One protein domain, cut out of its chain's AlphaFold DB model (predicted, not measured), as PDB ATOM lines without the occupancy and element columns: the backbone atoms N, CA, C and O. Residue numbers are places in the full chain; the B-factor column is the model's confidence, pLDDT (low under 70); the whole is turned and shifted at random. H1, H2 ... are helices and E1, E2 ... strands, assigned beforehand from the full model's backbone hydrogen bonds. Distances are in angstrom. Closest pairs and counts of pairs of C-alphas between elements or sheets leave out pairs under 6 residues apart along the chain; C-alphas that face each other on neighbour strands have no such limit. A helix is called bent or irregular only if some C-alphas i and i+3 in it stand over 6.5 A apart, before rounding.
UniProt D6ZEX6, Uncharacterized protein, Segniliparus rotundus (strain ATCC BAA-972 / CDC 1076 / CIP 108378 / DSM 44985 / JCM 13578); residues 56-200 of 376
ATOM      1  N   GLN A  56     348.366 364.797 383.834       94.12
ATOM      2  CA  GLN A  56     347.602 363.551 383.819       94.12
ATOM      3  C   GLN A  56     346.287 363.658 384.604       94.12
ATOM      4  O   GLN A  56     345.268 363.181 384.113       94.12
ATOM      5  N   GLY A  57     346.272 364.299 385.781       92.81
ATOM      6  CA  GLY A  57     345.050 364.502 386.573       92.81
ATOM      7  C   GLY A  57     344.055 365.455 385.904       92.81
ATOM      8  O   GLY A  57     342.863 365.146 385.793       92.81
ATOM      9  N   VAL A  58     344.547 366.569 385.352       93.75
ATOM     10  CA  VAL A  58     343.742 367.508 384.552       93.75
ATOM     11  C   VAL A  58     343.213 366.820 383.293       93.75
ATOM     12  O   VAL A  58     342.032 366.953 382.963       93.75
ATOM     13  N   GLY A  59     344.066 366.055 382.603       94.44
ATOM     14  CA  GLY A  59     343.673 365.247 381.453       94.44
ATOM     15  C   GLY A  59     342.568 364.257 381.812       94.44
ATOM     16  O   GLY A  59     341.512 364.262 381.182       94.44
ATOM     17  N   LEU A  60     342.760 363.467 382.869       96.00
ATOM     18  CA  LEU A  60     341.788 362.471 383.311       96.00
ATOM     19  C   LEU A  60     340.430 363.101 383.627       96.00
ATOM     20  O   LEU A  60     339.404 362.608 383.171       96.00
ATOM     21  N   SER A  61     340.425 364.232 384.333       94.62
ATOM     22  CA  SER A  61     339.203 364.974 384.661       94.62
ATOM     23  C   SER A  61     338.427 365.399 383.407       94.62
ATOM     24  O   SER A  61     337.197 365.320 383.372       94.62
ATOM     25  N   ARG A  62     339.135 365.825 382.348       93.75
ATOM     26  CA  ARG A  62     338.520 366.157 381.049       93.75
ATOM     27  C   ARG A  62     337.971 364.915 380.348       93.75
ATOM     28  O   ARG A  62     336.838 364.950 379.875       93.75
ATOM     29  N   ALA A  63     338.742 363.829 380.313       95.88
ATOM     30  CA  ALA A  63     338.335 362.576 379.682       95.88
ATOM     31  C   ALA A  63     337.084 361.978 380.354       95.88
ATOM     32  O   ALA A  63     336.132 361.620 379.665       95.88
ATOM     33  N   VAL A  64     337.043 361.955 381.691       96.19
ATOM     34  CA  VAL A  64     335.890 361.495 382.486       96.19
ATOM     35  C   VAL A  64     334.638 362.311 382.172       96.19
ATOM     36  O   VAL A  64     333.570 361.736 381.982       96.19
ATOM     37  N   ARG A  65     334.759 363.640 382.063       94.19
ATOM     38  CA  ARG A  65     333.624 364.509 381.724       94.19
ATOM     39  C   ARG A  65     333.047 364.184 380.347       94.19
ATOM     40  O   ARG A  65     331.835 364.061 380.216       94.19
ATOM     41  N   VAL A  66     333.906 364.032 379.338       94.12
ATOM     42  CA  VAL A  66     333.468 363.712 377.970       94.12
ATOM     43  C   VAL A  66     332.822 362.333 377.908       94.12
ATOM     44  O   VAL A  66     331.719 362.207 377.385       94.12
ATOM     45  N   VAL A  67     333.449 361.312 378.497       95.62
ATOM     46  CA  VAL A  67     332.892 359.950 378.523       95.62
ATOM     47  C   VAL A  67     331.554 359.914 379.259       95.62
ATOM     48  O   VAL A  67     330.597 359.344 378.743       95.62
ATOM     49  N   GLY A  68     331.451 360.564 380.421       94.94
ATOM     50  CA  GLY A  68     330.203 360.630 381.179       94.94
ATOM     51  C   GLY A  68     329.076 361.332 380.413       94.94
ATOM     52  O   GLY A  68     327.940 360.858 380.440       94.94
ATOM     53  N   ALA A  69     329.385 362.409 379.686       93.12
ATOM     54  CA  ALA A  69     328.414 363.128 378.862       93.12
ATOM     55  C   ALA A  69     327.960 362.322 377.639       93.12
ATOM     56  O   ALA A  69     326.772 362.303 377.316       93.12
ATOM     57  N   LEU A  70     328.887 361.647 376.954       93.81
ATOM     58  CA  LEU A  70     328.565 360.782 375.817       93.81
ATOM     59  C   LEU A  70     327.719 359.583 376.264       93.81
ATOM     60  O   LEU A  70     326.684 359.319 375.656       93.81
ATOM     61  N   ALA A  71     328.083 358.936 377.377       93.00
ATOM     62  CA  ALA A  71     327.323 357.830 377.958       93.00
ATOM     63  C   ALA A  71     325.907 358.247 378.397       93.00
ATOM     64  O   ALA A  71     324.958 357.486 378.221       93.00
ATOM     65  N   ALA A  72     325.738 359.463 378.932       92.25
ATOM     66  CA  ALA A  72     324.418 359.992 379.281       92.25
ATOM     67  C   ALA A  72     323.535 360.214 378.044       92.25
ATOM     68  O   ALA A  72     322.367 359.829 378.048       92.25
ATOM     69  N   GLN A  73     324.089 360.791 376.974       91.94
ATOM     70  CA  GLN A  73     323.354 361.038 375.729       91.94
ATOM     71  C   GLN A  73     323.014 359.745 374.980       91.94
ATOM     72  O   GLN A  73     321.960 359.653 374.357       91.94
ATOM     73  N   SER A  74     323.885 358.734 375.045       90.56
ATOM     74  CA  SER A  74     323.676 357.457 374.361       90.56
ATOM     75  C   SER A  74     322.919 356.420 375.193       90.56
ATOM     76  O   SER A  74     322.832 355.274 374.766       90.56
ATOM     77  N   GLY A  75     322.367 356.773 376.361       86.25
ATOM     78  CA  GLY A  75     321.756 355.811 377.292       86.25
ATOM     79  C   GLY A  75     320.582 355.001 376.721       86.25
ATOM     80  O   GLY A  75     320.283 353.920 377.220       86.25
ATOM     81  N   SER A  76     319.937 355.479 375.651       82.81
ATOM     82  CA  SER A  76     318.888 354.748 374.925       82.81
ATOM     83  C   SER A  76     319.417 353.709 373.926       82.81
ATOM     84  O   SER A  76     318.620 352.981 373.335       82.81
ATOM     85  N   HIS A  77     320.734 353.649 373.703       84.00
ATOM     86  CA  HIS A  77     321.390 352.781 372.723       84.00
ATOM     87  C   HIS A  77     322.153 351.659 373.445       84.00
ATOM     88  O   HIS A  77     323.307 351.851 373.837       84.00
ATOM     89  N   PRO A  78     321.529 350.485 373.660       79.06
ATOM     90  CA  PRO A  78     322.149 349.404 374.420       79.06
ATOM     91  C   PRO A  78     323.422 348.888 373.735       79.06
ATOM     92  O   PRO A  78     323.478 348.747 372.513       79.06
ATOM     93  N   GLY A  79     324.445 348.587 374.539       82.62
ATOM     94  CA  GLY A  79     325.731 348.065 374.061       82.62
ATOM     95  C   GLY A  79     326.696 349.119 373.506       82.62
ATOM     96  O   GLY A  79     327.788 348.762 373.058       82.62
ATOM     97  N   VAL A  80     326.340 350.409 373.532       87.75
ATOM     98  CA  VAL A  80     327.269 351.491 373.178       87.75
ATOM     99  C   VAL A  80     328.113 351.869 374.393       87.75
ATOM    100  O   VAL A  80     327.623 352.492 375.332       87.75
ATOM    101  N   GLY A  81     329.396 351.522 374.334       91.88
ATOM    102  CA  GLY A  81     330.420 351.987 375.267       91.88
ATOM    103  C   GLY A  81     331.258 353.104 374.652       91.88
ATOM    104  O   GLY A  81     331.445 353.142 373.434       91.88
ATOM    105  N   TRP A  82     331.803 353.985 375.488       94.94
ATOM    106  CA  TRP A  82     332.643 355.113 375.088       94.94
ATOM    107  C   TRP A  82     333.995 355.081 375.783       94.94
ATOM    108  O   TRP A  82     334.093 354.732 376.957       94.94
ATOM    109  N   ALA A  83     335.027 355.543 375.085       96.31
ATOM    110  CA  ALA A  83     336.299 355.883 375.699       96.31
ATOM    111  C   ALA A  83     336.838 357.195 375.142       96.31
ATOM    112  O   ALA A  83     336.568 357.564 373.997       96.31
ATOM    113  N   ALA A  84     337.629 357.882 375.959       96.69
ATOM    114  CA  ALA A  84     338.363 359.070 375.569       96.69
ATOM    115  C   ALA A  84     339.820 358.987 376.025       96.69
ATOM    116  O   ALA A  84     340.109 358.520 377.127       96.69
ATOM    117  N   GLY A  85     340.732 359.463 375.184       96.38
ATOM    118  CA  GLY A  85     342.156 359.573 375.474       96.38
ATOM    119  C   GLY A  85     342.631 361.013 375.361       96.38
ATOM    120  O   GLY A  85     342.266 361.723 374.424       96.38
ATOM    121  N   VAL A  86     343.458 361.445 376.306       97.00
ATOM    122  CA  VAL A  86     344.103 362.762 376.295       97.00
ATOM    123  C   VAL A  86     345.553 362.571 375.904       97.00
ATOM    124  O   VAL A  86     346.286 361.833 376.563       97.00
ATOM    125  N   PHE A  87     345.971 363.273 374.863       95.31
ATOM    126  CA  PHE A  87     347.285 363.144 374.261       95.31
ATOM    127  C   PHE A  87     347.994 364.484 374.299       95.31
ATOM    128  O   PHE A  87     347.370 365.522 374.102       95.31
ATOM    129  N   GLN A  88     349.304 364.460 374.490       94.00
ATOM    130  CA  GLN A  88     350.165 365.575 374.153       94.00
ATOM    131  C   GLN A  88     350.829 365.270 372.810       94.00
ATOM    132  O   GLN A  88     351.607 364.327 372.704       94.00
ATOM    133  N   VAL A  89     350.504 366.055 371.786       89.44
ATOM    134  CA  VAL A  89     351.028 365.924 370.422       89.44
ATOM    135  C   VAL A  89     351.773 367.207 370.087       89.44
ATOM    136  O   VAL A  89     351.171 368.278 370.056       89.44
ATOM    137  N   CYS A  90     353.091 367.123 369.882       85.81
ATOM    138  CA  CYS A  90     353.933 368.298 369.603       85.81
ATOM    139  C   CYS A  90     353.732 369.448 370.621       85.81
ATOM    140  O   CYS A  90     353.682 370.620 370.256       85.81
ATOM    141  N   GLY A  91     353.561 369.108 371.905       85.12
ATOM    142  CA  GLY A  91     353.329 370.067 372.992       85.12
ATOM    143  C   GLY A  91     351.874 370.524 373.168       85.12
ATOM    144  O   GLY A  91     351.555 371.101 374.205       85.12
ATOM    145  N   GLN A  92     350.978 370.225 372.225       90.38
ATOM    146  CA  GLN A  92     349.556 370.555 372.318       90.38
ATOM    147  C   GLN A  92     348.756 369.415 372.945       90.38
ATOM    148  O   GLN A  92     348.940 368.252 372.592       90.38
ATOM    149  N   VAL A  93     347.837 369.748 373.854       92.81
ATOM    150  CA  VAL A  93     346.922 368.765 374.443       92.81
ATOM    151  C   VAL A  93     345.714 368.584 373.532       92.81
ATOM    152  O   VAL A  93     344.980 369.539 373.280       92.81
ATOM    153  N   VAL A  94     345.498 367.358 373.069       93.56
ATOM    154  CA  VAL A  94     344.399 366.973 372.183       93.56
ATOM    155  C   VAL A  94     343.596 365.860 372.845       93.56
ATOM    156  O   VAL A  94     344.162 364.921 373.404       93.56
ATOM    157  N   LEU A  95     342.271 365.974 372.802       94.88
ATOM    158  CA  LEU A  95     341.349 364.979 373.336       94.88
ATOM    159  C   LEU A  95     340.723 364.210 372.174       94.88
ATOM    160  O   LEU A  95     340.168 364.827 371.265       94.88
ATOM    161  N   PHE A  96     340.805 362.885 372.223       94.06
ATOM    162  CA  PHE A  96     340.148 362.001 371.269       94.06
ATOM    163  C   PHE A  96     339.098 361.154 371.975       94.06
ATOM    164  O   PHE A  96     339.307 360.765 373.122       94.06
ATOM    165  N   ALA A  97     338.005 360.831 371.292       94.44
ATOM    166  CA  ALA A  97     336.989 359.915 371.790       94.44
ATOM    167  C   ALA A  97     336.465 358.986 370.690       94.44
ATOM    168  O   ALA A  97     336.526 359.296 369.500       94.44
ATOM    169  N   THR A  98     335.970 357.823 371.104       92.69
ATOM    170  CA  THR A  98     335.362 356.824 370.220       92.69
ATOM    171  C   THR A  98     334.320 356.015 370.969       92.69
ATOM    172  O   THR A  98     334.430 355.808 372.182       92.69
ATOM    173  N   SER A  99     333.332 355.522 370.229       91.25
ATOM    174  CA  SER A  99     332.499 354.420 370.689       91.25
ATOM    175  C   SER A  99     333.216 353.086 370.458       91.25
ATOM    176  O   SER A  99     334.219 353.009 369.742       91.25
ATOM    177  N   ASN A 100     332.678 352.020 371.040       85.62
ATOM    178  CA  ASN A 100     333.110 350.638 370.818       85.62
ATOM    179  C   ASN A 100     332.689 350.065 369.451       85.62
ATOM    180  O   ASN A 100     332.752 348.868 369.218       85.62
ATOM    181  N   GLU A 101     332.206 350.900 368.537       79.06
ATOM    182  CA  GLU A 101     332.100 350.529 367.128       79.06
ATOM    183  C   GLU A 101     333.443 350.699 366.404       79.06
ATOM    184  O   GLU A 101     333.793 349.863 365.576       79.06
ATOM    185  N   GLY A 102     334.231 351.704 366.803       68.69
ATOM    186  CA  GLY A 102     335.622 351.848 366.387       68.69
ATOM    187  C   GLY A 102     335.874 352.635 365.104       68.69
ATOM    188  O   GLY A 102     337.037 352.824 364.793       68.69
ATOM    189  N   LEU A 103     334.871 353.161 364.396       71.94
ATOM    190  CA  LEU A 103     335.042 353.987 363.185       71.94
ATOM    191  C   LEU A 103     334.370 355.359 363.288       71.94
ATOM    192  O   LEU A 103     333.862 355.916 362.315       71.94
ATOM    193  N   GLY A 104     334.331 355.922 364.492       74.44
ATOM    194  CA  GLY A 104     333.701 357.223 364.695       74.44
ATOM    195  C   GLY A 104     332.175 357.182 364.592       74.44
ATOM    196  O   GLY A 104     331.545 358.216 364.362       74.44
ATOM    197  N   HIS A 105     331.556 356.014 364.807       82.56
ATOM    198  CA  HIS A 105     330.116 355.957 364.976       82.56
ATOM    199  C   HIS A 105     329.650 356.725 366.235       82.56
ATOM    200  O   HIS A 105     330.126 356.488 367.351       82.56
ATOM    201  N   ILE A 106     328.658 357.592 366.036       89.12
ATOM    202  CA  ILE A 106     327.957 358.452 366.983       89.12
ATOM    203  C   ILE A 106     326.450 358.132 366.867       89.12
ATOM    204  O   ILE A 106     325.831 358.410 365.831       89.12
ATOM    205  N   PRO A 107     325.833 357.526 367.897       86.75
ATOM    206  CA  PRO A 107     324.418 357.166 367.884       86.75
ATOM    207  C   PRO A 107     323.481 358.362 367.698       86.75
ATOM    208  O   PRO A 107     323.829 359.508 367.991       86.75
ATOM    209  N   ALA A 108     322.259 358.086 367.241       83.94
ATOM    210  CA  ALA A 108     321.239 359.115 367.055       83.94
ATOM    211  C   ALA A 108     320.924 359.839 368.372       83.94
ATOM    212  O   ALA A 108     320.861 359.215 369.434       83.94
ATOM    213  N   GLY A 109     320.742 361.157 368.300       84.75
ATOM    214  CA  GLY A 109     320.492 362.013 369.465       84.75
ATOM    215  C   GLY A 109     321.741 362.428 370.253       84.75
ATOM    216  O   GLY A 109     321.640 363.301 371.113       84.75
ATOM    217  N   VAL A 110     322.923 361.877 369.951       89.12
ATOM    218  CA  VAL A 110     324.180 362.307 370.579       89.12
ATOM    219  C   VAL A 110     324.716 363.554 369.874       89.12
ATOM    220  O   VAL A 110     324.966 363.550 368.669       89.12
ATOM    221  N   ARG A 111     324.921 364.631 370.634       89.12
ATOM    222  CA  ARG A 111     325.634 365.838 370.201       89.12
ATOM    223  C   ARG A 111     327.123 365.692 370.514       89.12
ATOM    224  O   ARG A 111     327.499 365.205 371.584       89.12
ATOM    225  N   TRP A 112     327.959 366.139 369.583       90.06
ATOM    226  CA  TRP A 112     329.413 366.017 369.677       90.06
ATOM    227  C   TRP A 112     330.065 367.337 370.083       90.06
ATOM    228  O   TRP A 112     329.699 368.396 369.577       90.06
ATOM    229  N   ASP A 113     331.042 367.293 370.981       89.12
ATOM    230  CA  ASP A 113     331.811 368.477 371.367       89.12
ATOM    231  C   ASP A 113     332.883 368.768 370.301       89.12
ATOM    232  O   ASP A 113     333.743 367.929 370.036       89.12
ATOM    233  N   GLN A 114     332.854 369.963 369.700       86.38
ATOM    234  CA  GLN A 114     333.818 370.384 368.671       86.38
ATOM    235  C   GLN A 114     335.278 370.367 369.158       86.38
ATOM    236  O   GLN A 114     336.199 370.274 368.348       86.38
ATOM    237  N   ALA A 115     335.510 370.471 370.470       87.94
ATOM    238  CA  ALA A 115     336.847 370.390 371.051       87.94
ATOM    239  C   ALA A 115     337.386 368.949 371.122       87.94
ATOM    240  O   ALA A 115     338.570 368.748 371.414       87.94
ATOM    241  N   VAL A 116     336.537 367.947 370.876       91.38
ATOM    242  CA  VAL A 116     336.877 366.524 370.919       91.38
ATOM    243  C   VAL A 116     337.060 366.009 369.500       91.38
ATOM    244  O   VAL A 116     336.188 366.152 368.647       91.38
ATOM    245  N   ARG A 117     338.195 365.364 369.241       90.94
ATOM    246  CA  ARG A 117     338.453 364.700 367.962       90.94
ATOM    247  C   ARG A 117     337.964 363.260 367.996       90.94
ATOM    248  O   ARG A 117     337.973 362.613 369.041       90.94
ATOM    249  N   LEU A 118     337.565 362.736 366.848       89.38
ATOM    250  CA  LEU A 118     337.300 361.309 366.712       89.38
ATOM    251  C   LEU A 118     338.622 360.558 366.590       89.38
ATOM    252  O   LEU A 118     339.556 361.039 365.953       89.38
ATOM    253  N   VAL A 119     338.704 359.383 367.216       86.88
ATOM    254  CA  VAL A 119     339.893 358.517 367.133       86.88
ATOM    255  C   VAL A 119     340.213 358.128 365.680       86.88
ATOM    256  O   VAL A 119     341.379 358.015 365.312       86.88
ATOM    257  N   PHE A 120     339.196 357.967 364.838       75.19
ATOM    258  CA  PHE A 120     339.368 357.850 363.394       75.19
ATOM    259  C   PHE A 120     338.729 359.066 362.764       75.19
ATOM    260  O   PHE A 120     337.518 359.261 362.859       75.19
ATOM    261  N   ASP A 121     339.580 359.906 362.189       58.56
ATOM    262  CA  ASP A 121     339.127 360.978 361.325       58.56
ATOM    263  C   ASP A 121     338.487 360.341 360.077       58.56
ATOM    264  O   ASP A 121     339.073 359.410 359.520       58.56
ATOM    265  N   PRO A 122     337.324 360.824 359.620       47.72
ATOM    266  CA  PRO A 122     336.771 360.528 358.299       47.72
ATOM    267  C   PRO A 122     337.765 360.620 357.134       47.72
ATOM    268  O   PRO A 122     337.555 359.998 356.098       47.72
ATOM    269  N   SER A 123     338.838 361.404 357.274       43.97
ATOM    270  CA  SER A 123     339.895 361.521 356.268       43.97
ATOM    271  C   SER A 123     341.012 360.476 356.397       43.97
ATOM    272  O   SER A 123     341.966 360.515 355.618       43.97
ATOM    273  N   ALA A 124     340.982 359.605 357.410       53.28
ATOM    274  CA  ALA A 124     341.974 358.548 357.571       53.28
ATOM    275  C   ALA A 124     341.718 357.424 356.549       53.28
ATOM    276  O   ALA A 124     340.562 357.044 356.356       53.28
ATOM    277  N   PRO A 125     342.759 356.856 355.906       56.97
ATOM    278  CA  PRO A 125     342.576 355.733 354.995       56.97
ATOM    279  C   PRO A 125     341.861 354.573 355.689       56.97
ATOM    280  O   PRO A 125     342.281 354.104 356.749       56.97
ATOM    281  N   LEU A 126     340.784 354.089 355.072       57.69
ATOM    282  CA  LEU A 126     339.927 353.056 355.651       57.69
ATOM    283  C   LEU A 126     340.688 351.758 355.960       57.69
ATOM    284  O   LEU A 126     340.455 351.144 357.001       57.69
ATOM    285  N   ALA A 127     341.651 351.393 355.107       60.44
ATOM    286  CA  ALA A 127     342.521 350.230 355.292       60.44
ATOM    287  C   ALA A 127     343.254 350.244 356.648       60.44
ATOM    288  O   ALA A 127     343.458 349.195 357.252       60.44
ATOM    289  N   ASP A 128     343.562 351.430 357.179       59.31
ATOM    290  CA  ASP A 128     344.252 351.576 358.461       59.31
ATOM    291  C   ASP A 128     343.291 351.439 359.655       59.31
ATOM    292  O   ASP A 128     343.726 351.218 360.791       59.31
ATOM    293  N   ALA A 129     341.983 351.600 359.427       64.25
ATOM    294  CA  ALA A 129     340.938 351.622 360.447       64.25
ATOM    295  C   ALA A 129     340.188 350.287 360.604       64.25
ATOM    296  O   ALA A 129     339.638 350.020 361.674       64.25
ATOM    297  N   MET A 130     340.221 349.421 359.588       64.25
ATOM    298  CA  MET A 130     339.496 348.142 359.582       64.25
ATOM    299  C   MET A 130     339.885 347.194 360.724       64.25
ATOM    300  O   MET A 130     339.037 346.462 361.213       64.25
ATOM    301  N   GLY A 131     341.123 347.232 361.228       66.50
ATOM    302  CA  GLY A 131     341.549 346.367 362.343       66.50
ATOM    303  C   GLY A 131     340.909 346.685 363.705       66.50
ATOM    304  O   GLY A 131     341.115 345.949 364.668       66.50
ATOM    305  N   TRP A 132     340.163 347.789 363.809       72.50
ATOM    306  CA  TRP A 132     339.551 348.280 365.054       72.50
ATOM    307  C   TRP A 132     338.030 348.125 365.074       72.50
ATOM    308  O   TRP A 132     337.385 348.345 366.101       72.50
ATOM    309  N   GLN A 133     337.484 347.729 363.930       73.62
ATOM    310  CA  GLN A 133     336.090 347.422 363.714       73.62
ATOM    311  C   GLN A 133     335.665 346.229 364.577       73.62
ATOM    312  O   GLN A 133     336.292 345.170 364.573       73.62
ATOM    313  N   GLY A 134     334.589 346.403 365.344       71.88
ATOM    314  CA  GLY A 134     333.964 345.297 366.075       71.88
ATOM    315  C   GLY A 134     334.667 344.895 367.368       71.88
ATOM    316  O   GLY A 134     334.352 343.840 367.915       71.88
ATOM    317  N   LEU A 135     335.584 345.710 367.892       81.56
ATOM    318  CA  LEU A 135     336.147 345.505 369.228       81.56
ATOM    319  C   LEU A 135     335.124 345.892 370.302       81.56
ATOM    320  O   LEU A 135     334.552 346.975 370.256       81.56
ATOM    321  N   CYS A 136     334.909 345.050 371.314       85.25
ATOM    322  CA  CYS A 136     333.945 345.379 372.372       85.25
ATOM    323  C   CYS A 136     334.410 346.541 373.270       85.25
ATOM    324  O   CYS A 136     333.581 347.269 373.821       85.25
ATOM    325  N   ASN A 137     335.728 346.705 373.410       89.94
ATOM    326  CA  ASN A 137     336.358 347.603 374.363       89.94
ATOM    327  C   ASN A 137     336.812 348.904 373.674       89.94
ATOM    328  O   ASN A 137     337.809 348.902 372.946       89.94
ATOM    329  N   PRO A 138     336.152 350.047 373.924       92.31
ATOM    330  CA  PRO A 138     336.526 351.309 373.289       92.31
ATOM    331  C   PRO A 138     337.885 351.837 373.780       92.31
ATOM    332  O   PRO A 138     338.572 352.552 373.049       92.31
ATOM    333  N   ALA A 139     338.331 351.463 374.987       94.12
ATOM    334  CA  ALA A 139     339.637 351.875 375.506       94.12
ATOM    335  C   ALA A 139     340.793 351.234 374.720       94.12
ATOM    336  O   ALA A 139     341.836 351.865 374.530       94.12
ATOM    337  N   ARG A 140     340.587 350.019 374.196       91.00
ATOM    338  CA  ARG A 140     341.536 349.334 373.308       91.00
ATOM    339  C   ARG A 140     341.785 350.122 372.033       91.00
ATOM    340  O   ARG A 140     342.928 350.262 371.602       91.00
ATOM    341  N   ILE A 141     340.716 350.676 371.474       89.12
ATOM    342  CA  ILE A 141     340.748 351.490 370.264       89.12
ATOM    343  C   ILE A 141     341.546 352.785 370.509       89.12
ATOM    344  O   ILE A 141     342.429 353.134 369.723       89.12
ATOM    345  N   VAL A 142     341.312 353.460 371.642       92.31
ATOM    346  CA  VAL A 142     342.085 354.647 372.062       92.31
ATOM    347  C   VAL A 142     343.573 354.320 372.242       92.31
ATOM    348  O   VAL A 142     344.436 355.064 371.771       92.31
ATOM    349  N   ALA A 143     343.890 353.208 372.906       90.88
ATOM    350  CA  ALA A 143     345.267 352.781 373.148       90.88
ATOM    351  C   ALA A 143     346.007 352.439 371.844       90.88
ATOM    352  O   ALA A 143     347.141 352.871 371.638       90.88
ATOM    353  N   GLY A 144     345.340 351.742 370.926       86.94
ATOM    354  CA  GLY A 144     345.853 351.469 369.589       86.94
ATOM    355  C   GLY A 144     346.109 352.724 368.763       86.94
ATOM    356  O   GLY A 144     347.157 352.880 368.135       86.94
ATOM    357  N   HIS A 145     345.184 353.681 368.817       87.25
ATOM    358  CA  HIS A 145     345.371 354.975 368.168       87.25
ATOM    359  C   HIS A 145     346.568 355.753 368.721       87.25
ATOM    360  O   HIS A 145     347.279 356.391 367.947       87.25
ATOM    361  N   CYS A 146     346.856 355.648 370.024       88.94
ATOM    362  CA  CYS A 146     348.069 356.223 370.605       88.94
ATOM    363  C   CYS A 146     349.338 355.754 369.893       88.94
ATOM    364  O   CYS A 146     350.231 356.561 369.639       88.94
ATOM    365  N   LEU A 147     349.432 354.454 369.610       86.06
ATOM    366  CA  LEU A 147     350.598 353.869 368.958       86.06
ATOM    367  C   LEU A 147     350.726 354.360 367.518       86.06
ATOM    368  O   LEU A 147     351.781 354.867 367.152       86.06
ATOM    369  N   ARG A 148     349.633 354.336 366.751       82.56
ATOM    370  CA  ARG A 148     349.636 354.829 365.365       82.56
ATOM    371  C   ARG A 148     349.958 356.320 365.260       82.56
ATOM    372  O   ARG A 148     350.714 356.750 364.386       82.56
ATOM    373  N   LEU A 149     349.432 357.138 366.174       83.19
ATOM    374  CA  LEU A 149     349.810 358.549 366.248       83.19
ATOM    375  C   LEU A 149     351.298 358.714 366.575       83.19
ATOM    376  O   LEU A 149     351.957 359.558 365.975       83.19
ATOM    377  N   ALA A 150     351.838 357.922 367.505       84.62
ATOM    378  CA  ALA A 150     353.255 357.973 367.840       84.62
ATOM    379  C   ALA A 150     354.140 357.564 366.649       84.62
ATOM    380  O   ALA A 150     355.131 358.241 366.386       84.62
ATOM    381  N   GLU A 151     353.764 356.529 365.897       82.19
ATOM    382  CA  GLU A 151     354.468 356.078 364.690       82.19
ATOM    383  C   GLU A 151     354.481 357.165 363.604       82.19
ATOM    384  O   GLU A 151     355.546 357.582 363.155       82.19
ATOM    385  N   SER A 152     353.314 357.713 363.253       78.81
ATOM    386  CA  SER A 152     353.195 358.762 362.221       78.81
ATOM    387  C   SER A 152     353.867 360.093 362.589       78.81
ATOM    388  O   SER A 152     354.129 360.925 361.721       78.81
ATOM    389  N   ARG A 153     354.150 360.321 363.877       79.00
ATOM    390  CA  ARG A 153     354.748 361.560 364.401       79.00
ATOM    391  C   ARG A 153     356.161 361.356 364.960       79.00
ATOM    392  O   ARG A 153     356.615 362.195 365.738       79.00
ATOM    393  N   ASN A 154     356.851 360.273 364.586       77.81
ATOM    394  CA  ASN A 154     358.218 359.955 365.027       77.81
ATOM    395  C   ASN A 154     358.404 360.036 366.560       77.81
ATOM    396  O   ASN A 154     359.386 360.586 367.055       77.81
ATOM    397  N   GLY A 155     357.434 359.529 367.323       70.88
ATOM    398  CA  GLY A 155     357.484 359.466 368.787       70.88
ATOM    399  C   GLY A 155     357.095 360.754 369.522       70.88
ATOM    400  O   GLY A 155     357.106 360.769 370.749       70.88
ATOM    401  N   GLY A 156     356.690 361.820 368.823       82.31
ATOM    402  CA  GLY A 156     356.272 363.099 369.422       82.31
ATOM    403  C   GLY A 156     354.900 363.097 370.118       82.31
ATOM    404  O   GLY A 156     354.250 364.146 370.179       82.31
ATOM    405  N   VAL A 157     354.434 361.933 370.583       89.69
ATOM    406  CA  VAL A 157     353.101 361.720 371.161       89.69
ATOM    407  C   VAL A 157     353.223 361.079 372.534       89.69
ATOM    408  O   VAL A 157     353.782 359.993 372.675       89.69
ATOM    409  N   GLN A 158     352.640 361.726 373.539       92.94
ATOM    410  CA  GLN A 158     352.529 361.200 374.895       92.94
ATOM    411  C   GLN A 158     351.061 360.999 375.263       92.94
ATOM    412  O   GLN A 158     350.244 361.906 375.114       92.94
ATOM    413  N   LEU A 159     350.727 359.826 375.796       94.88
ATOM    414  CA  LEU A 159     349.430 359.591 376.424       94.88
ATOM    415  C   LEU A 159     349.440 360.189 377.833       94.88
ATOM    416  O   LEU A 159     350.327 359.879 378.624       94.88
ATOM    417  N   LEU A 160     348.462 361.034 378.149       96.50
ATOM    418  CA  LEU A 160     348.319 361.647 379.472       96.50
ATOM    419  C   LEU A 160     347.253 360.943 380.311       96.50
ATOM    420  O   LEU A 160     347.453 360.741 381.509       96.50
ATOM    421  N   ALA A 161     346.123 360.581 379.699       97.44
ATOM    422  CA  ALA A 161     345.025 359.925 380.397       97.44
ATOM    423  C   ALA A 161     344.114 359.127 379.457       97.44
ATOM    424  O   ALA A 161     343.982 359.477 378.284       97.44
ATOM    425  N   VAL A 162     343.437 358.113 379.998       97.62
ATOM    426  CA  VAL A 162     342.351 357.368 379.345       97.62
ATOM    427  C   VAL A 162     341.157 357.268 380.290       97.62
ATOM    428  O   VAL A 162     341.311 356.960 381.468       97.62
ATOM    429  N   ALA A 163     339.956 357.503 379.779       97.62
ATOM    430  CA  ALA A 163     338.708 357.236 380.482       97.62
ATOM    431  C   ALA A 163     337.834 356.301 379.642       97.62
ATOM    432  O   ALA A 163     337.813 356.431 378.419       97.62
ATOM    433  N   SER A 164     337.103 355.391 380.283       97.12
ATOM    434  CA  SER A 164     336.166 354.473 379.624       97.12
ATOM    435  C   SER A 164     334.872 354.340 380.425       97.12
ATOM    436  O   SER A 164     334.908 354.291 381.656       97.12
ATOM    437  N   SER A 165     333.729 354.272 379.737       96.00
ATOM    438  CA  SER A 165     332.440 353.917 380.349       96.00
ATOM    439  C   SER A 165     332.373 352.427 380.689       96.00
ATOM    440  O   SER A 165     331.602 352.022 381.550       96.00
ATOM    441  N   GLU A 166     333.218 351.627 380.041       93.12
ATOM    442  CA  GLU A 166     333.339 350.181 380.213       93.12
ATOM    443  C   GLU A 166     334.581 349.822 381.052       93.12
ATOM    444  O   GLU A 166     335.441 350.684 381.294       93.12
ATOM    445  N   PRO A 167     334.716 348.563 381.507       93.81
ATOM    446  CA  PRO A 167     335.986 348.053 382.022       93.81
ATOM    447  C   PRO A 167     337.113 348.278 381.008       93.81
ATOM    448  O   PRO A 167     336.932 348.039 379.817       93.81
ATOM    449  N   ILE A 168     338.280 348.735 381.470       91.69
ATOM    450  CA  ILE A 168     339.412 349.027 380.572       91.69
ATOM    451  C   ILE A 168     340.097 347.746 380.072       91.69
ATOM    452  O   ILE A 168     340.619 347.740 378.960       91.69
ATOM    453  N   GLY A 169     340.073 346.669 380.861       90.56
ATOM    454  CA  GLY A 169     340.764 345.413 380.560       90.56
ATOM    455  C   GLY A 169     342.266 345.462 380.866       90.56
ATOM    456  O   GLY A 169     342.914 346.505 380.757       90.56
ATOM    457  N   ASP A 170     342.831 344.316 381.249       90.50
ATOM    458  CA  ASP A 170     344.191 344.238 381.803       90.50
ATOM    459  C   ASP A 170     345.259 344.700 380.806       90.50
ATOM    460  O   ASP A 170     346.140 345.481 381.156       90.50
ATOM    461  N   ARG A 171     345.141 344.306 379.532       90.00
ATOM    462  CA  ARG A 171     346.111 344.664 378.480       90.00
ATOM    463  C   ARG A 171     346.187 346.163 378.235       90.00
ATOM    464  O   ARG A 171     347.271 346.712 378.036       90.00
ATOM    465  N   VAL A 172     345.041 346.837 378.253       92.62
ATOM    466  CA  VAL A 172     344.984 348.290 378.092       92.62
ATOM    467  C   VAL A 172     345.488 348.975 379.360       92.62
ATOM    468  O   VAL A 172     346.255 349.930 379.262       92.62
ATOM    469  N   ALA A 173     345.137 348.477 380.546       94.00
ATOM    470  CA  ALA A 173     345.642 349.019 381.805       94.00
ATOM    471  C   ALA A 173     347.179 348.933 381.889       94.00
ATOM    472  O   ALA A 173     347.826 349.942 382.171       94.00
ATOM    473  N   GLU A 174     347.765 347.776 381.561       92.44
ATOM    474  CA  GLU A 174     349.217 347.567 381.449       92.44
ATOM    475  C   GLU A 174     349.854 348.590 380.495       92.44
ATOM    476  O   GLU A 174     350.830 349.259 380.845       92.44
ATOM    477  N   PHE A 175     349.266 348.767 379.308       93.50
ATOM    478  CA  PHE A 175     349.733 349.716 378.298       93.50
ATOM    479  C   PHE A 175     349.722 351.177 378.780       93.50
ATOM    480  O   PHE A 175     350.669 351.926 378.509       93.50
ATOM    481  N   VAL A 176     348.650 351.588 379.467       94.25
ATOM    482  CA  VAL A 176     348.470 352.953 379.986       94.25
ATOM    483  C   VAL A 176     349.449 353.217 381.133       94.25
ATOM    484  O   VAL A 176     350.128 354.247 381.140       94.25
ATOM    485  N   VAL A 177     349.599 352.260 382.056       91.62
ATOM    486  CA  VAL A 177     350.539 352.347 383.184       91.62
ATOM    487  C   VAL A 177     351.987 352.413 382.701       91.62
ATOM    488  O   VAL A 177     352.742 353.255 383.182       91.62
ATOM    489  N   ALA A 178     352.366 351.609 381.704       92.25
ATOM    490  CA  ALA A 178     353.711 351.634 381.122       92.25
ATOM    491  C   ALA A 178     354.094 353.001 380.516       92.25
ATOM    492  O   ALA A 178     355.276 353.291 380.339       92.25
ATOM    493  N   ARG A 179     353.109 353.859 380.220       92.31
ATOM    494  CA  ARG A 179     353.298 355.232 379.713       92.31
ATOM    495  C   ARG A 179     353.214 356.308 380.793       92.31
ATOM    496  O   ARG A 179     353.322 357.489 380.473       92.31
ATOM    497  N   GLY A 180     353.002 355.929 382.055       92.88
ATOM    498  CA  GLY A 180     352.788 356.875 383.152       92.88
ATOM    499  C   GLY A 180     351.519 357.717 382.985       92.88
ATOM    500  O   GLY A 180     351.453 358.838 383.492       92.88
ATOM    501  N   ALA A 181     350.535 357.209 382.240       95.12
ATOM    502  CA  ALA A 181     349.266 357.878 381.999       95.12
ATOM    503  C   ALA A 181     348.239 357.530 383.086       95.12
ATOM    504  O   ALA A 181     348.289 356.468 383.710       95.12
ATOM    505  N   ALA A 182     347.286 358.433 383.307       95.81
ATOM    506  CA  ALA A 182     346.173 358.200 384.219       95.81
ATOM    507  C   ALA A 182     345.085 357.333 383.575       95.81
ATOM    508  O   ALA A 182     344.894 357.375 382.360       95.81
ATOM    509  N   LEU A 183     344.312 356.610 384.387       96.00
ATOM    510  CA  LEU A 183     343.156 355.861 383.898       96.00
ATOM    511  C   LEU A 183     341.931 355.995 384.801       96.00
ATOM    512  O   LEU A 183     342.058 356.058 386.023       96.00
ATOM    513  N   ALA A 184     340.753 355.994 384.181       95.06
ATOM    514  CA  ALA A 184     339.455 355.841 384.827       95.06
ATOM    515  C   ALA A 184     338.603 354.859 384.020       95.06
ATOM    516  O   ALA A 184     338.505 354.956 382.801       95.06
ATOM    517  N   GLU A 185     337.964 353.927 384.704       94.69
ATOM    518  CA  GLU A 185     337.101 352.909 384.107       94.69
ATOM    519  C   GLU A 185     335.710 352.992 384.723       94.69
ATOM    520  O   GLU A 185     335.554 353.546 385.817       94.69
ATOM    521  N   ARG A 186     334.712 352.416 384.043       94.69
ATOM    522  CA  ARG A 186     333.314 352.421 384.506       94.69
ATOM    523  C   ARG A 186     332.826 353.829 384.853       94.69
ATOM    524  O   ARG A 186     332.149 354.039 385.861       94.69
ATOM    525  N   VAL A 187     333.217 354.805 384.035       94.94
ATOM    526  CA  VAL A 187     332.808 356.197 384.215       94.94
ATOM    527  C   VAL A 187     331.282 356.266 384.132       94.94
ATOM    528  O   VAL A 187     330.718 355.883 383.104       94.94
ATOM    529  N   PRO A 188     330.596 356.739 385.187       92.94
ATOM    530  CA  PRO A 188     329.148 356.786 385.184       92.94
ATOM    531  C   PRO A 188     328.641 357.847 384.195       92.94
ATOM    532  O   PRO A 188     329.301 358.875 383.993       92.94
ATOM    533  N   PRO A 189     327.439 357.652 383.627       91.00
ATOM    534  CA  PRO A 189     326.750 358.699 382.888       91.00
ATOM    535  C   PRO A 189     326.628 359.963 383.745       91.00
ATOM    536  O   PRO A 189     326.211 359.902 384.903       91.00
ATOM    537  N   SER A 190     326.979 361.119 383.189       87.81
ATOM    538  CA  SER A 190     326.846 362.400 383.881       87.81
ATOM    539  C   SER A 190     326.323 363.480 382.939       87.81
ATOM    540  O   SER A 190     326.845 363.693 381.851       87.81
ATOM    541  N   GLY A 191     325.271 364.183 383.369       67.62
ATOM    542  CA  GLY A 191     324.681 365.293 382.606       67.62
ATOM    543  C   GLY A 191     325.510 366.583 382.640       67.62
ATOM    544  O   GLY A 191     325.193 367.546 381.948       67.62
ATOM    545  N   GLN A 192     326.576 366.627 383.445       58.09
ATOM    546  CA  GLN A 192     327.474 367.777 383.546       58.09
ATOM    547  C   GLN A 192     328.571 367.683 382.482       58.09
ATOM    548  O   GLN A 192     329.688 367.265 382.780       58.09
ATOM    549  N   GLY A 193     328.292 368.057 381.232       50.84
ATOM    550  CA  GLY A 193     329.345 367.906 380.227       50.84
ATOM    551  C   GLY A 193     329.117 368.438 378.825       50.84
ATOM    552  O   GLY A 193     329.671 367.869 377.897       50.84
ATOM    553  N   GLN A 194     328.414 369.555 378.656       51.53
ATOM    554  CA  GLN A 194     328.677 370.414 377.498       51.53
ATOM    555  C   GLN A 194     328.970 371.824 377.997       51.53
ATOM    556  O   GLN A 194     328.076 372.569 378.378       51.53
ATOM    557  N   SER A 195     330.255 372.177 378.041       45.69
ATOM    558  CA  SER A 195     330.700 373.558 378.274       45.69
ATOM    559  C   SER A 195     330.774 374.358 376.959       45.69
ATOM    560  O   SER A 195     331.334 375.451 376.953       45.69
ATOM    561  N   GLY A 196     330.246 373.835 375.845       52.56
ATOM    562  CA  GLY A 196     330.359 374.435 374.514       52.56
ATOM    563  C   GLY A 196     329.265 373.983 373.544       52.56
ATOM    564  O   GLY A 196     328.527 373.042 373.828       52.56
ATOM    565  N   ALA A 197     329.167 374.692 372.414       64.69
ATOM    566  CA  ALA A 197     328.213 374.477 371.328       64.69
ATOM    567  C   ALA A 197     328.383 373.083 370.696       64.69
ATOM    568  O   ALA A 197     329.136 372.914 369.736       64.69
ATOM    569  N   GLY A 198     327.709 372.078 371.257       76.81
ATOM    570  CA  GLY A 198     327.677 370.739 370.683       76.81
ATOM    571  C   GLY A 198     327.164 370.786 369.243       76.81
ATOM    572  O   GLY A 198     326.145 371.416 368.959       76.81
ATOM    573  N   VAL A 199     327.866 370.125 368.328       87.25
ATOM    574  CA  VAL A 199     327.439 370.009 366.932       87.25
ATOM    575  C   VAL A 199     326.558 368.795 366.721       87.25
ATOM    576  O   VAL A 199     326.564 367.828 367.488       87.25
ATOM    577  N   HIS A 200     325.774 368.864 365.650       88.94
ATOM    578  CA  HIS A 200     325.079 367.706 365.117       88.94
ATOM    579  C   HIS A 200     326.079 366.588 364.782       88.94
ATOM    580  O   HIS A 200     327.166 366.867 364.275       88.94
TER     581      HIS A 200
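Overview. This is residues 56 to 200 of the 376 residues of an uncharacterized protein of Segniliparus rotundus (strain ATCC BAA-972 / CDC 1076 / CIP 108378 / DSM 44985 / JCM 13578) (UniProt D6ZEX6). A strongly twisted sheet of five strands forms the middle layer, with the long helix H1 covering one face and H3 and the shorter H4 covering the other. The small, irregular H2 lies off the sheet, with long unnamed stretches at residues 100 to 115 and 185 to 200. The printed part has 145 residues with four named helices and five named strands, in the order H1 E1 E2 E3 H2 H3 E4 H4 E5. The mixed sheet runs E3 E2 E1 E4 E5, parallel at E3 with E2 and at E4 with E5, antiparallel between, and the class is mixed, helices and strands. The whole is compact and rounded, with a radius of gyration of the C-alphas of 13.8 A and spans of 39 by 34 by 31 A.

Along the chain. Find C-alpha 56 at (347.602, 363.551, 383.819); from there H1 runs through residues 56 to 73 for 25.7 A. Next come E1, residues 82 to 89, 21.8 A long, and E2, residues 92 to 99, 23.5 A long. After residues 100 to 115 look for E3, residues 116 to 118, 6.7 A. H2, residues 126 to 132, spans 10.6 A and is irregular, with C-alphas 128 and 131 standing 7.0 A apart. H3 begins at C-alpha 138, (336.526, 351.309, 373.289), and runs to residue 152 over 21.4 A. E4, residues 157 to 164, is 20.3 A long and bends by 59 degrees at residue 160. H4, residues 170 to 177, measures 10.4 A, and E5, residues 182 to 184, measures 7.1 A and ends at C-alpha 184, (339.455, 355.841, 384.827).

Arrangement. Begin with the hairpin of E1 and E2, antiparallel at 159 degrees, where N 85 and O 96 are 2.8 A apart. On the other side of E1, E4 is antiparallel at 163 degrees, with N 86 and O 161 at 2.8 A. The edge strand E3 is parallel to E2 at 55 degrees, with N 117 and O 95 at 2.9 A; the edge strand E5 is parallel to E4 at 18 degrees, with N 182 and O 160 at 2.9 A. Now look at H1: its height over the sheet is 7.3 A, it lies over E1 and E4, and on the local plane it runs slantwise to E1 at 33 degrees; its closest C-alphas to E4 are those of Gln 56 and Leu 160, 4.8 A. On the opposite face H3 has a height over the sheet of 7.8 A and runs along E1 at 17 degrees on the local plane; the closest C-alphas are those of Ala 83 and Pro 138, 5.2 A. On the same face as H3, H4 lies over E4 and E5 at a height of 9.9 A, only just along E4 at 28 degrees on the local plane. H3 touches H4 with residues 139 to 143 alone, the closest C-alphas being those of Arg 140 and Val 172, 6.0 A, at a steep tilt of 49 degrees, the same way. H2 is not on the sheet; it is close but not clearly touching H3, with the C-alphas of Trp 132 and Ile 141 at 6.2 A. E4, H4, E5 form a strand-helix-strand unit, two parallel neighbour strands with a helix between, and E3, H2 H3, E4 form a split one, with E2 and E1 between its strands; both crossovers are right-handed. In H1, H3 and H4 every O i to N i+4 pair is within hydrogen-bond range; in H2 1 of 3 is, beside 2 of 4 O i to N i+3 pairs.

Size, cuts and confidence. The two C-alphas farthest apart are those of Ser 76 and Asn 154, at 40.9 A. The printed part has no cut, and the link from E2 to E3, 16 residues, is long. The mean pLDDT of the printed part is 85.4; look for values under 70 at residue 102, residues 121 to 131 and residues 191 to 197.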